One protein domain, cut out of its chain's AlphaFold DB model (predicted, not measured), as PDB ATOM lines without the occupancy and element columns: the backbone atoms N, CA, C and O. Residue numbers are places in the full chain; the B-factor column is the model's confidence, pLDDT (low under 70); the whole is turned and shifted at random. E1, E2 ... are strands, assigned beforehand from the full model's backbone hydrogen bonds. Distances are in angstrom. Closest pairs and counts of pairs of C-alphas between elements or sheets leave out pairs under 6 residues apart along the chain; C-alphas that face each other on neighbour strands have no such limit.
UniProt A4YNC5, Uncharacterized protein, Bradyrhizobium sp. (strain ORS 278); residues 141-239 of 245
ATOM      1  N   PHE A 141     -12.132  26.161  -3.284       95.25
ATOM      2  CA  PHE A 141     -12.482  27.222  -4.229       95.25
ATOM      3  C   PHE A 141     -13.071  28.419  -3.501       95.25
ATOM      4  O   PHE A 141     -14.213  28.374  -3.034       95.25
ATOM      5  N   LEU A 142     -12.293  29.495  -3.389       93.75
ATOM      6  CA  LEU A 142     -12.633  30.623  -2.532       93.75
ATOM      7  C   LEU A 142     -13.705  31.517  -3.173       93.75
ATOM      8  O   LEU A 142     -13.593  31.934  -4.326       93.75
ATOM      9  N   SER A 143     -14.720  31.879  -2.393       95.12
ATOM     10  CA  SER A 143     -15.673  32.931  -2.772       95.12
ATOM     11  C   SER A 143     -14.960  34.273  -3.023       95.12
ATOM     12  O   SER A 143     -13.920  34.536  -2.411       95.12
ATOM     13  N   PRO A 144     -15.495  35.154  -3.886       94.12
ATOM     14  CA  PRO A 144     -14.873  36.440  -4.200       94.12
ATOM     15  C   PRO A 144     -14.585  37.317  -2.974       94.12
ATOM     16  O   PRO A 144     -13.511  37.909  -2.892       94.12
ATOM     17  N   ASN A 145     -15.489  37.364  -1.990       94.94
ATOM     18  CA  ASN A 145     -15.274  38.112  -0.747       94.94
ATOM     19  C   ASN A 145     -14.385  37.400   0.289       94.94
ATOM     20  O   ASN A 145     -14.181  37.930   1.385       94.94
ATOM     21  N   GLY A 146     -13.905  36.192  -0.013       92.81
ATOM     22  CA  GLY A 146     -13.032  35.420   0.859       92.81
ATOM     23  C   GLY A 146     -13.681  34.903   2.142       92.81
ATOM     24  O   GLY A 146     -12.962  34.465   3.028       92.81
ATOM     25  N   LYS A 147     -15.010  34.948   2.303       95.94
ATOM     26  CA  LYS A 147     -15.687  34.506   3.543       95.94
ATOM     27  C   LYS A 147     -16.044  33.027   3.544       95.94
ATOM     28  O   LYS A 147     -16.338  32.476   4.601       95.94
ATOM     29  N   ARG A 148     -16.052  32.393   2.376       96.75
ATOM     30  CA  ARG A 148     -16.369  30.975   2.183       96.75
ATOM     31  C   ARG A 148     -15.474  30.339   1.145       96.75
ATOM     32  O   ARG A 148     -14.916  31.039   0.300       96.75
ATOM     33  N   PHE A 149     -15.421  29.020   1.162       96.88
ATOM     34  CA  PHE A 149     -14.952  28.234   0.035       96.88
ATOM     35  C   PHE A 149     -15.830  27.001  -0.152       96.88
ATOM     36  O   PHE A 149     -16.461  26.522   0.791       96.88
ATOM     37  N   ILE A 150     -15.845  26.493  -1.376       97.12
ATOM     38  CA  ILE A 150     -16.445  25.207  -1.726       97.12
ATOM     39  C   ILE A 150     -15.328  24.180  -1.938       97.12
ATOM     40  O   ILE A 150     -14.256  24.529  -2.427       97.12
ATOM     41  N   ALA A 151     -15.559  22.934  -1.543       95.31
ATOM     42  CA  ALA A 151     -14.697  21.800  -1.855       95.31
ATOM     43  C   ALA A 151     -15.554  20.667  -2.424       95.31
ATOM     44  O   ALA A 151     -16.674  20.436  -1.959       95.31
ATOM     45  N   ILE A 152     -15.027  19.969  -3.424       93.81
ATOM     46  CA  ILE A 152     -15.701  18.840  -4.068       93.81
ATOM     47  C   ILE A 152     -14.964  17.557  -3.709       93.81
ATOM     48  O   ILE A 152     -13.738  17.530  -3.738       93.81
ATOM     49  N   ASP A 153     -15.673  16.490  -3.378       91.44
ATOM     50  CA  ASP A 153     -15.071  15.164  -3.402       91.44
ATOM     51  C   ASP A 153     -15.232  14.569  -4.810       91.44
ATOM     52  O   ASP A 153     -16.348  14.234  -5.213       91.44
ATOM     53  N   PRO A 154     -14.162  14.455  -5.613       82.75
ATOM     54  CA  PRO A 154     -14.293  13.923  -6.962       82.75
ATOM     55  C   PRO A 154     -14.540  12.408  -6.982       82.75
ATOM     56  O   PRO A 154     -14.809  11.871  -8.048       82.75
ATOM     57  N   ARG A 155     -14.454  11.716  -5.839       78.62
ATOM     58  CA  ARG A 155     -14.439  10.249  -5.754       78.62
ATOM     59  C   ARG A 155     -15.835   9.651  -5.679       78.62
ATOM     60  O   ARG A 155     -16.770  10.273  -5.185       78.62
ATOM     61  N   ASP A 156     -15.944   8.411  -6.135       67.94
ATOM     62  CA  ASP A 156     -17.218   7.839  -6.569       67.94
ATOM     63  C   ASP A 156     -17.907   6.921  -5.568       67.94
ATOM     64  O   ASP A 156     -19.114   6.710  -5.672       67.94
ATOM     65  N   ASP A 157     -17.182   6.426  -4.571       64.44
ATOM     66  CA  ASP A 157     -17.631   5.312  -3.735       64.44
ATOM     67  C   ASP A 157     -17.838   5.670  -2.253       64.44
ATOM     68  O   ASP A 157     -18.314   4.845  -1.478       64.44
ATOM     69  N   GLY A 158     -17.500   6.893  -1.832       61.41
ATOM     70  CA  GLY A 158     -17.639   7.336  -0.442       61.41
ATOM     71  C   GLY A 158     -16.793   6.554   0.577       61.41
ATOM     72  O   GLY A 158     -16.922   6.809   1.776       61.41
ATOM     73  N   ASN A 159     -15.910   5.648   0.139       66.94
ATOM     74  CA  ASN A 159     -15.116   4.776   1.017       66.94
ATOM     75  C   ASN A 159     -13.868   5.463   1.584       66.94
ATOM     76  O   ASN A 159     -13.187   4.942   2.460       66.94
ATOM     77  N   CYS A 160     -13.588   6.673   1.117       74.38
ATOM     78  CA  CYS A 160     -12.363   7.400   1.398       74.38
ATOM     79  C   CYS A 160     -12.465   8.395   2.576       74.38
ATOM     80  O   CYS A 160     -11.665   9.329   2.675       74.38
ATOM     81  N   GLY A 161     -13.481   8.257   3.437       77.94
ATOM     82  CA  GLY A 161     -13.598   9.002   4.699       77.94
ATOM     83  C   GLY A 161     -14.002  10.483   4.600       77.94
ATOM     84  O   GLY A 161     -13.980  11.175   5.617       77.94
ATOM     85  N   ILE A 162     -14.383  10.986   3.420       86.69
ATOM     86  CA  ILE A 162     -15.009  12.311   3.268       86.69
ATOM     87  C   ILE A 162     -16.507  12.110   3.053       86.69
ATOM     88  O   ILE A 162     -16.929  11.417   2.133       86.69
ATOM     89  N   ASP A 163     -17.315  12.713   3.923       88.31
ATOM     90  CA  ASP A 163     -18.762  12.475   3.959       88.31
ATOM     91  C   ASP A 163     -19.575  13.567   3.246       88.31
ATOM     92  O   ASP A 163     -20.610  14.037   3.716       88.31
ATOM     93  N   TYR A 164     -19.076  14.026   2.102       91.94
ATOM     94  CA  TYR A 164     -19.801  14.920   1.209       91.94
ATOM     95  C   TYR A 164     -19.284  14.760  -0.217       91.94
ATOM     96  O   TYR A 164     -18.100  14.532  -0.422       91.94
ATOM     97  N   ARG A 165     -20.160  14.957  -1.204       93.12
ATOM     98  CA  ARG A 165     -19.771  15.184  -2.601       93.12
ATOM     99  C   ARG A 165     -19.460  16.656  -2.839       93.12
ATOM    100  O   ARG A 165     -18.479  16.991  -3.489       93.12
ATOM    101  N   ILE A 166     -20.268  17.536  -2.257       95.62
ATOM    102  CA  ILE A 166     -20.081  18.986  -2.278       95.62
ATOM    103  C   ILE A 166     -20.103  19.481  -0.838       95.62
ATOM    104  O   ILE A 166     -21.056  19.201  -0.114       95.62
ATOM    105  N   GLY A 167     -19.082  20.224  -0.424       96.44
ATOM    106  CA  GLY A 167     -19.014  20.857   0.889       96.44
ATOM    107  C   GLY A 167     -18.834  22.365   0.761       96.44
ATOM    108  O   GLY A 167     -17.916  22.831   0.090       96.44
ATOM    109  N   MET A 168     -19.696  23.134   1.423       97.75
ATOM    110  CA  MET A 168     -19.582  24.585   1.561       97.75
ATOM    111  C   MET A 168     -19.085  24.924   2.962       97.75
ATOM    112  O   MET A 168     -19.702  24.535   3.955       97.75
ATOM    113  N   PHE A 169     -17.997  25.680   3.047       97.38
ATOM    114  CA  PHE A 169     -17.317  25.976   4.299       97.38
ATOM    115  C   PHE A 169     -17.222  27.477   4.550       97.38
ATOM    116  O   PHE A 169     -16.927  28.257   3.643       97.38
ATOM    117  N   SER A 170     -17.377  27.882   5.810       96.81
ATOM    118  CA  SER A 170     -16.960  29.210   6.259       96.81
ATOM    119  C   SER A 170     -15.432  29.287   6.266       96.81
ATOM    120  O   SER A 170     -14.779  28.400   6.821       96.81
ATOM    121  N   TYR A 171     -14.850  30.363   5.744       95.69
ATOM    122  CA  TYR A 171     -13.414  30.616   5.851       95.69
ATOM    123  C   TYR A 171     -13.067  31.322   7.169       95.69
ATOM    124  O   TYR A 171     -13.769  32.219   7.630       95.69
ATOM    125  N   GLY A 172     -11.955  30.920   7.777       94.94
ATOM    126  CA  GLY A 172     -11.455  31.436   9.049       94.94
ATOM    127  C   GLY A 172     -10.454  30.454   9.645       94.94
ATOM    128  O   GLY A 172     -10.220  29.401   9.067       94.94
ATOM    129  N   ASP A 173      -9.862  30.762  10.800       93.38
ATOM    130  CA  ASP A 173      -8.809  29.918  11.391       93.38
ATOM    131  C   ASP A 173      -9.240  28.456  11.592       93.38
ATOM    132  O   ASP A 173      -8.459  27.534  11.364       93.38
ATOM    133  N   SER A 174     -10.498  28.242  11.956       94.81
ATOM    134  CA  SER A 174     -11.121  26.925  11.988       94.81
ATOM    135  C   SER A 174     -12.274  26.943  10.988       94.81
ATOM    136  O   SER A 174     -13.361  27.411  11.345       94.81
ATOM    137  N   PRO A 175     -12.038  26.533   9.727       96.12
ATOM    138  CA  PRO A 175     -13.110  26.432   8.756       96.12
ATOM    139  C   PRO A 175     -14.176  25.460   9.253       96.12
ATOM    140  O   PRO A 175     -13.855  24.413   9.817       96.12
ATOM    141  N   LYS A 176     -15.442  25.813   9.054       95.62
ATOM    142  CA  LYS A 176     -16.587  25.007   9.475       95.62
ATOM    143  C   LYS A 176     -17.397  24.646   8.251       95.62
ATOM    144  O   LYS A 176     -17.663  25.522   7.433       95.62
ATOM    145  N   LEU A 177     -17.792  23.382   8.148       96.44
ATOM    146  CA  LEU A 177     -18.804  22.977   7.183       96.44
ATOM    147  C   LEU A 177     -20.097  23.725   7.532       96.44
ATOM    148  O   LEU A 177     -20.546  23.665   8.672       96.44
ATOM    149  N   GLU A 178     -20.647  24.478   6.587       96.19
ATOM    150  CA  GLU A 178     -21.940  25.157   6.728       96.19
ATOM    151  C   GLU A 178     -23.051  24.321   6.086       96.19
ATOM    152  O   GLU A 178     -24.165  24.260   6.602       96.19
ATOM    153  N   TRP A 179     -22.738  23.675   4.963       97.44
ATOM    154  CA  TRP A 179     -23.682  22.911   4.161       97.44
ATOM    155  C   TRP A 179     -22.958  21.832   3.358       97.44
ATOM    156  O   TRP A 179     -21.831  22.056   2.910       97.44
ATOM    157  N   SER A 180     -23.600  20.692   3.136       96.88
ATOM    158  CA  SER A 180     -23.098  19.647   2.252       96.88
ATOM    159  C   SER A 180     -24.193  18.995   1.419       96.88
ATOM    160  O   SER A 180     -25.379  19.044   1.738       96.88
ATOM    161  N   TYR A 181     -23.773  18.333   0.349       95.31
ATOM    162  CA  TYR A 181     -24.605  17.432  -0.430       95.31
ATOM    163  C   TYR A 181     -23.837  16.150  -0.727       95.31
ATOM    164  O   TYR A 181     -22.645  16.197  -1.043       95.31
ATOM    165  N   LYS A 182     -24.526  15.014  -0.622       92.88
ATOM    166  CA  LYS A 182     -24.031  13.686  -0.979       92.88
ATOM    167  C   LYS A 182     -25.155  12.960  -1.733       92.88
ATOM    168  O   LYS A 182     -26.203  12.738  -1.128       92.88
ATOM    169  N   PRO A 183     -24.984  12.654  -3.028       90.06
ATOM    170  CA  PRO A 183     -25.957  11.871  -3.779       90.06
ATOM    171  C   PRO A 183     -25.976  10.424  -3.262       90.06
ATOM    172  O   PRO A 183     -24.976   9.936  -2.735       90.06
ATOM    173  N   GLU A 184     -27.096   9.723  -3.438       85.81
ATOM    174  CA  GLU A 184     -27.164   8.272  -3.186       85.81
ATOM    175  C   GLU A 184     -26.463   7.457  -4.284       85.81
ATOM    176  O   GLU A 184     -26.030   6.334  -4.039       85.81
ATOM    177  N   GLY A 185     -26.348   8.027  -5.488       85.19
ATOM    178  CA  GLY A 185     -25.730   7.406  -6.656       85.19
ATOM    179  C   GLY A 185     -24.535   8.180  -7.206       85.19
ATOM    180  O   GLY A 185     -24.055   9.154  -6.620       85.19
ATOM    181  N   TYR A 186     -24.061   7.737  -8.369       84.75
ATOM    182  CA  TYR A 186     -22.956   8.363  -9.085       84.75
ATOM    183  C   TYR A 186     -23.382   9.708  -9.685       84.75
ATOM    184  O   TYR A 186     -24.145   9.756 -10.645       84.75
ATOM    185  N   GLU A 187     -22.887  10.801  -9.113       89.31
ATOM    186  CA  GLU A 187     -23.172  12.163  -9.571       89.31
ATOM    187  C   GLU A 187     -21.907  13.009  -9.329       89.31
ATOM    188  O   GLU A 187     -21.756  13.604  -8.256       89.31
ATOM    189  N   PRO A 188     -20.921  12.974 -10.247       89.88
ATOM    190  CA  PRO A 188     -19.673  13.702 -10.089       89.88
ATOM    191  C   PRO A 188     -19.907  15.185 -10.359       89.88
ATOM    192  O   PRO A 188     -20.696  15.558 -11.227       89.88
ATOM    193  N   TYR A 189     -19.187  16.026  -9.626       92.88
ATOM    194  CA  TYR A 189     -19.267  17.476  -9.739       92.88
ATOM    195  C   TYR A 189     -17.886  18.073  -9.947       92.88
ATOM    196  O   TYR A 189     -16.876  17.506  -9.529       92.88
ATOM    197  N   GLN A 190     -17.851  19.259 -10.541       93.19
ATOM    198  CA  GLN A 190     -16.683  20.124 -10.615       93.19
ATOM    199  C   GLN A 190     -17.123  21.580 -10.461       93.19
ATOM    200  O   GLN A 190     -18.244  21.952 -10.818       93.19
ATOM    201  N   VAL A 191     -16.244  22.414  -9.910       94.25
ATOM    202  CA  VAL A 191     -16.484  23.857  -9.818       94.25
ATOM    203  C   VAL A 191     -16.045  24.494 -11.126       94.25
ATOM    204  O   VAL A 191     -14.886  24.363 -11.505       94.25
ATOM    205  N   ASP A 192     -16.954  25.207 -11.788       93.69
ATOM    206  CA  ASP A 192     -16.588  26.084 -12.902       93.69
ATOM    207  C   ASP A 192     -16.133  27.436 -12.338       93.69
ATOM    208  O   ASP A 192     -14.965  27.815 -12.421       93.69
ATOM    209  N   THR A 193     -17.043  28.159 -11.675       93.62
ATOM    210  CA  THR A 193     -16.723  29.484 -11.140       93.62
ATOM    211  C   THR A 193     -17.699  29.966 -10.069       93.62
ATOM    212  O   THR A 193     -18.831  29.495  -9.958       93.62
ATOM    213  N   TRP A 194     -17.277  30.970  -9.303       95.69
ATOM    214  CA  TRP A 194     -18.157  31.750  -8.438       95.69
ATOM    215  C   TRP A 194     -18.798  32.907  -9.216       95.69
ATOM    216  O   TRP A 194     -18.114  33.668  -9.900       95.69
ATOM    217  N   ILE A 195     -20.106  33.096  -9.048       96.50
ATOM    218  CA  ILE A 195     -20.868  34.242  -9.556       96.50
ATOM    219  C   ILE A 195     -21.288  35.091  -8.351       96.50
ATOM    220  O   ILE A 195     -22.325  34.878  -7.723       96.50
ATOM    221  N   GLY A 196     -20.437  36.053  -7.990       95.81
ATOM    222  CA  GLY A 196     -20.572  36.765  -6.718       95.81
ATOM    223  C   GLY A 196     -20.374  35.831  -5.518       95.81
ATOM    224  O   GLY A 196     -19.675  34.827  -5.613       95.81
ATOM    225  N   ASP A 197     -20.983  36.159  -4.378       96.62
ATOM    226  CA  ASP A 197     -20.757  35.444  -3.107       96.62
ATOM    227  C   ASP A 197     -21.858  34.432  -2.741       96.62
ATOM    228  O   ASP A 197     -21.802  33.791  -1.687       96.62
ATOM    229  N   SER A 198     -22.896  34.331  -3.569       96.94
ATOM    230  CA  SER A 198     -24.121  33.574  -3.283       96.94
ATOM    231  C   SER A 198     -24.495  32.583  -4.378       96.94
ATOM    232  O   SER A 198     -25.573  32.007  -4.308       96.94
ATOM    233  N   HIS A 199     -23.658  32.399  -5.393       97.88
ATOM    234  CA  HIS A 199     -23.933  31.503  -6.510       97.88
ATOM    235  C   HIS A 199     -22.611  30.898  -6.984       97.88
ATOM    236  O   HIS A 199     -21.653  31.617  -7.261       97.88
ATOM    237  N   VAL A 200     -22.554  29.573  -7.055       97.94
ATOM    238  CA  VAL A 200     -21.461  28.812  -7.662       97.94
ATOM    239  C   VAL A 200     -22.006  28.104  -8.889       97.94
ATOM    240  O   VAL A 200     -22.972  27.351  -8.780       97.94
ATOM    241  N   ARG A 201     -21.387  28.327 -10.047       97.31
ATOM    242  CA  ARG A 201     -21.639  27.514 -11.231       97.31
ATOM    243  C   ARG A 201     -20.814  26.240 -11.138       97.31
ATOM    244  O   ARG A 201     -19.617  26.279 -10.846       97.31
ATOM    245  N   LEU A 202     -21.475  25.128 -11.397       96.38
ATOM    246  CA  LEU A 202     -20.918  23.792 -11.326       96.38
ATOM    247  C   LEU A 202     -21.089  23.092 -12.677       96.38
ATOM    248  O   LEU A 202     -21.999  23.401 -13.447       96.38
ATOM    249  N   GLN A 203     -20.222  22.127 -12.926       95.06
ATOM    250  CA  GLN A 203     -20.332  21.137 -13.989       95.06
ATOM    251  C   GLN A 203     -20.616  19.790 -13.325       95.06
ATOM    252  O   GLN A 203     -20.064  19.509 -12.258       95.06
ATOM    253  N   ALA A 204     -21.470  18.968 -13.918       93.56
ATOM    254  CA  ALA A 204     -21.752  17.624 -13.428       93.56
ATOM    255  C   ALA A 204     -22.105  16.690 -14.584       93.56
ATOM    256  O   ALA A 204     -22.453  17.165 -15.660       93.56
ATOM    257  N   ASN A 205     -22.059  15.378 -14.363       89.81
ATOM    258  CA  ASN A 205     -22.518  14.414 -15.365       89.81
ATOM    259  C   ASN A 205     -23.940  13.951 -15.044       89.81
ATOM    260  O   ASN A 205     -24.252  13.664 -13.888       89.81
ATOM    261  N   ASP A 206     -24.791  13.867 -16.064       85.56
ATOM    262  CA  ASP A 206     -26.078  13.180 -15.954       85.56
ATOM    263  C   ASP A 206     -25.915  11.648 -15.996       85.56
ATOM    264  O   ASP A 206     -24.810  11.120 -16.141       85.56
ATOM    265  N   GLU A 207     -27.026  10.915 -15.885       83.38
ATOM    266  CA  GLU A 207     -27.039   9.441 -15.900       83.38
ATOM    267  C   GLU A 207     -26.475   8.833 -17.197       83.38
ATOM    268  O   GLU A 207     -26.039   7.683 -17.204       83.38
ATOM    269  N   SER A 208     -26.460   9.595 -18.296       85.50
ATOM    270  CA  SER A 208     -25.869   9.176 -19.572       85.50
ATOM    271  C   SER A 208     -24.370   9.484 -19.674       85.50
ATOM    272  O   SER A 208     -23.741   9.164 -20.683       85.50
ATOM    273  N   GLY A 209     -23.792  10.104 -18.640       84.38
ATOM    274  CA  GLY A 209     -22.408  10.570 -18.621       84.38
ATOM    275  C   GLY A 209     -22.195  11.886 -19.370       84.38
ATOM    276  O   GLY A 209     -21.051  12.285 -19.582       84.38
ATOM    277  N   LYS A 210     -23.267  12.565 -19.792       88.88
ATOM    278  CA  LYS A 210     -23.171  13.850 -20.481       88.88
ATOM    279  C   LYS A 210     -22.946  14.962 -19.462       88.88
ATOM    280  O   LYS A 210     -23.644  15.040 -18.456       88.88
ATOM    281  N   GLU A 211     -22.009  15.851 -19.770       90.94
ATOM    282  CA  GLU A 211     -21.748  17.047 -18.973       90.94
ATOM    283  C   GLU A 211     -22.933  18.030 -19.050       90.94
ATOM    284  O   GLU A 211     -23.419  18.388 -20.132       90.94
ATOM    285  N   VAL A 212     -23.411  18.462 -17.885       94.31
ATOM    286  CA  VAL A 212     -24.540  19.368 -17.688       94.31
ATOM    287  C   VAL A 212     -24.129  20.480 -16.727       94.31
ATOM    288  O   VAL A 212     -23.663  20.240 -15.611       94.31
ATOM    289  N   ALA A 213     -24.364  21.721 -17.151       95.75
ATOM    290  CA  ALA A 213     -24.164  22.885 -16.305       95.75
ATOM    291  C   ALA A 213     -25.227  22.944 -15.200       95.75
ATOM    292  O   ALA A 213     -26.435  22.889 -15.455       95.75
ATOM    293  N   THR A 214     -24.781  23.152 -13.969       96.31
ATOM    294  CA  THR A 214     -25.658  23.297 -12.817       96.31
ATOM    295  C   THR A 214     -25.203  24.410 -11.873       96.31
ATOM    296  O   THR A 214     -24.225  25.108 -12.147       96.31
ATOM    297  N   ASP A 215     -25.947  24.657 -10.797       97.06
ATOM    298  CA  ASP A 215     -25.605  25.686  -9.827       97.06
ATOM    299  C   ASP A 215     -25.940  25.337  -8.385       97.06
ATOM    300  O   ASP A 215     -26.869  24.588  -8.084       97.06
ATOM    301  N   LEU A 216     -25.148  25.932  -7.499       98.19
ATOM    302  CA  LEU A 216     -25.378  26.003  -6.070       98.19
ATOM    303  C   LEU A 216     -25.634  27.465  -5.703       98.19
ATOM    304  O   LEU A 216     -24.721  28.295  -5.742       98.19
ATOM    305  N   THR A 217     -26.866  27.777  -5.316       98.00
ATOM    306  CA  THR A 217     -27.323  29.145  -5.059       98.00
ATOM    307  C   THR A 217     -27.774  29.308  -3.609       98.00
ATOM    308  O   THR A 217     -28.464  28.459  -3.052       98.00
ATOM    309  N   ARG A 218     -27.394  30.413  -2.967       96.88
ATOM    310  CA  ARG A 218     -27.820  30.764  -1.608       96.88
ATOM    311  C   ARG A 218     -29.114  31.568  -1.656       96.88
ATOM    312  O   ARG A 218     -29.144  32.677  -2.183       96.88
ATOM    313  N   THR A 219     -30.159  31.029  -1.049       94.69
ATOM    314  CA  THR A 219     -31.477  31.646  -0.888       94.69
ATOM    315  C   THR A 219     -31.703  32.070   0.567       94.69
ATOM    316  O   THR A 219     -30.829  31.914   1.428       94.69
ATOM    317  N   ALA A 220     -32.888  32.608   0.868       92.75
ATOM    318  CA  ALA A 220     -33.289  32.909   2.244       92.75
ATOM    319  C   ALA A 220     -33.376  31.645   3.125       92.75
ATOM    320  O   ALA A 220     -33.216  31.732   4.338       92.75
ATOM    321  N   GLN A 221     -33.604  30.478   2.515       89.31
ATOM    322  CA  GLN A 221     -33.733  29.181   3.182       89.31
ATOM    323  C   GLN A 221     -32.394  28.444   3.334       89.31
ATOM    324  O   GLN A 221     -32.353  27.400   3.978       89.31
ATOM    325  N   GLY A 222     -31.305  28.967   2.766       93.81
ATOM    326  CA  GLY A 222     -29.988  28.334   2.791       93.81
ATOM    327  C   GLY A 222     -29.443  28.065   1.393       93.81
ATOM    328  O   GLY A 222     -29.830  28.715   0.427       93.81
ATOM    329  N   TRP A 223     -28.492  27.145   1.286       96.69
ATOM    330  CA  TRP A 223     -27.935  26.740  -0.003       96.69
ATOM    331  C   TRP A 223     -28.865  25.745  -0.702       96.69
ATOM    332  O   TRP A 223     -29.388  24.831  -0.068       96.69
ATOM    333  N   GLN A 224     -29.071  25.931  -2.002       97.62
ATOM    334  CA  GLN A 224     -29.867  25.055  -2.855       97.62
ATOM    335  C   GLN A 224     -29.057  24.670  -4.084       97.62
ATOM    336  O   GLN A 224     -28.542  25.534  -4.794       97.62
ATOM    337  N   LEU A 225     -28.949  23.370  -4.317       98.12
ATOM    338  CA  LEU A 225     -28.288  22.783  -5.470       98.12
ATOM    339  C   LEU A 225     -29.342  22.447  -6.520       98.12
ATOM    340  O   LEU A 225     -30.271  21.700  -6.217       98.12
ATOM    341  N   ARG A 226     -29.187  22.924  -7.755       97.56
ATOM    342  CA  ARG A 226     -29.830  22.258  -8.891       97.56
ATOM    343  C   ARG A 226     -29.013  21.002  -9.210       97.56
ATOM    344  O   ARG A 226     -27.789  21.053  -9.285       97.56
ATOM    345  N   ARG A 227     -29.655  19.852  -9.342       95.81
ATOM    346  CA  ARG A 227     -29.010  18.587  -9.716       95.81
ATOM    347  C   ARG A 227     -28.950  18.448 -11.245       95.81
ATOM    348  O   ARG A 227     -29.671  19.171 -11.938       95.81
ATOM    349  N   PRO A 228     -28.146  17.521 -11.802       94.00
ATOM    350  CA  PRO A 228     -28.048  17.316 -13.253       94.00
ATOM    351  C   PRO A 228     -29.382  16.928 -13.900       94.00
ATOM    352  O   PRO A 228     -29.650  17.300 -15.038       94.00
ATOM    353  N   ASN A 229     -30.253  16.247 -13.150       92.75
ATOM    354  CA  ASN A 229     -31.613  15.899 -13.567       92.75
ATOM    355  C   ASN A 229     -32.614  17.076 -13.481       92.75
ATOM    356  O   ASN A 229     -33.791  16.906 -13.789       92.75
ATOM    357  N   GLY A 230     -32.171  18.264 -13.055       93.38
ATOM    358  CA  GLY A 230     -32.988  19.470 -12.910       93.38
ATOM    359  C   GLY A 230     -33.709  19.616 -11.566       93.38
ATOM    360  O   GLY A 230     -34.278  20.677 -11.308       93.38
ATOM    361  N   GLU A 231     -33.670  18.608 -10.693       94.81
ATOM    362  CA  GLU A 231     -34.279  18.683  -9.364       94.81
ATOM    363  C   GLU A 231     -33.525  19.646  -8.446       94.81
ATOM    364  O   GLU A 231     -32.306  19.800  -8.533       94.81
ATOM    365  N   MET A 232     -34.243  20.267  -7.511       96.56
ATOM    366  CA  MET A 232     -33.636  21.105  -6.480       96.56
ATOM    367  C   MET A 232     -33.374  20.279  -5.218       96.56
ATOM    368  O   MET A 232     -34.291  19.680  -4.661       96.56
ATOM    369  N   SER A 233     -32.137  20.296  -4.731       95.88
ATOM    370  CA  SER A 233     -31.721  19.668  -3.479       95.88
ATOM    371  C   SER A 233     -31.366  20.732  -2.435       95.88
ATOM    372  O   SER A 233     -30.521  21.593  -2.700       95.88
ATOM    373  N   PRO A 234     -31.961  20.685  -1.228       95.06
ATOM    374  CA  PRO A 234     -31.601  21.588  -0.140       95.06
ATOM    375  C   PRO A 234     -30.311  21.167   0.575       95.06
ATOM    376  O   PRO A 234     -29.881  21.882   1.475       95.06
ATOM    377  N   GLY A 235     -29.713  20.019   0.220       94.31
ATOM    378  CA  GLY A 235     -28.584  19.410   0.928       94.31
ATOM    379  C   GLY A 235     -28.819  19.246   2.435       94.31
ATOM    380  O   GLY A 235     -29.952  19.126   2.903       94.31
ATOM    381  N   VAL A 236     -27.732  19.240   3.204       94.31
ATOM    382  CA  VAL A 236     -27.728  19.107   4.663       94.31
ATOM    383  C   VAL A 236     -26.982  20.290   5.264       94.31
ATOM    384  O   VAL A 236     -25.852  20.585   4.887       94.31
ATOM    385  N   THR A 237     -27.603  20.976   6.222       91.62
ATOM    386  CA  THR A 237     -26.930  22.027   7.002       91.62
ATOM    387  C   THR A 237     -26.168  21.388   8.158       91.62
ATOM    388  O   THR A 237     -26.694  20.498   8.830       91.62
ATOM    389  N   ALA A 238     -24.942  21.839   8.423       79.06
ATOM    390  CA  ALA A 238     -24.156  21.298   9.528       79.06
ATOM    391  C   ALA A 238     -24.882  21.486  10.874       79.06
ATOM    392  O   ALA A 238     -25.290  22.594  11.224       79.06
ATOM    393  N   GLY A 239     -25.041  20.391  11.623       65.75
ATOM    394  CA  GLY A 239     -25.781  20.361  12.890       65.75
ATOM    395  C   GLY A 239     -27.272  20.022  12.772       65.75
ATOM    396  O   GLY A 239     -27.940  19.930  13.800       65.75
TER     397      GLY A 239
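What this domain is: This is residues 141 to 239 of the 245 residues of an uncharacterized protein of Bradyrhizobium sp. (strain ORS 278) (UniProt A4YNC5). Two antiparallel sheets lie face to face as a small sandwich, E1 E2 E3 on one side and the strongly twisted E4 E5 E6 E7 on the other, with their strands only 22 degrees apart. After E7 the last stretch crosses back to the first sheet, where residues 236 to 237 pair with E3. The printed part has 99 residues with seven named strands, E1 to E7 in sheet order along the chain, and no named helix; the class is all strand, though 43 of the 99 residues are in named strands. It is compact, with a radius of gyration of the C-alphas of 12.9 A and spans of 39 by 29 by 22 A.

How they stand to each other: Start at residues 141 to 142, which pair antiparallel with residues 149 to 150 of E1, residues 148 to 152. E2, residues 166 to 170, forms a hairpin with E1; look for N 151 and O 167 at 2.9 A. E3, residues 176 to 181, forms the next hairpin, with N 168 and O 179 at 2.8 A. These three make a meander, each strand the antiparallel neighbour of the one before. The short link after E3 leads to the other sheet, a second meander: E4, residues 189 to 194, E5, residues 199 to 205, E6, residues 211 to 219, and E7, residues 222 to 226. Check N 190 and O 203 at 2.8 A for E4 and E5, N 212 and O 204 at 2.7 A for E5 and E6, and N 224 and O 217 at 2.8 A for E6 and E7. Between the sheets, the closest C-alphas of E1 and E4 are those of Ile 152 and Gln 190, 6.7 A, and of E3 and E7 those of Trp 179 and Trp 223, 7.1 A. E2 and E6 are apart.

Where its parts are: Find C-alpha 148 at (-16.369, 30.975, 2.183), where E1 begins; it runs 13.7 A. E2 is also 13.7 A long, E3 14.8 A and E4 14.4 A. E5 covers 19.3 A, and E6, the longest strand with 9 residues, 25.2 A from C-alpha 211 at (-21.748, 17.047, -18.973). E7 covers 13.2 A and ends at C-alpha 226, (-29.830, 22.258, -8.891).

The domain as a whole: The C-alphas of Asp 173 and Ser 208 are the two farthest apart, 41.0 A. The printed part has no cut. The link E1 to E2, residues 153 to 165, is long. Mean pLDDT of the printed part is 91.7; residues 156 to 159 and 239 are under 70.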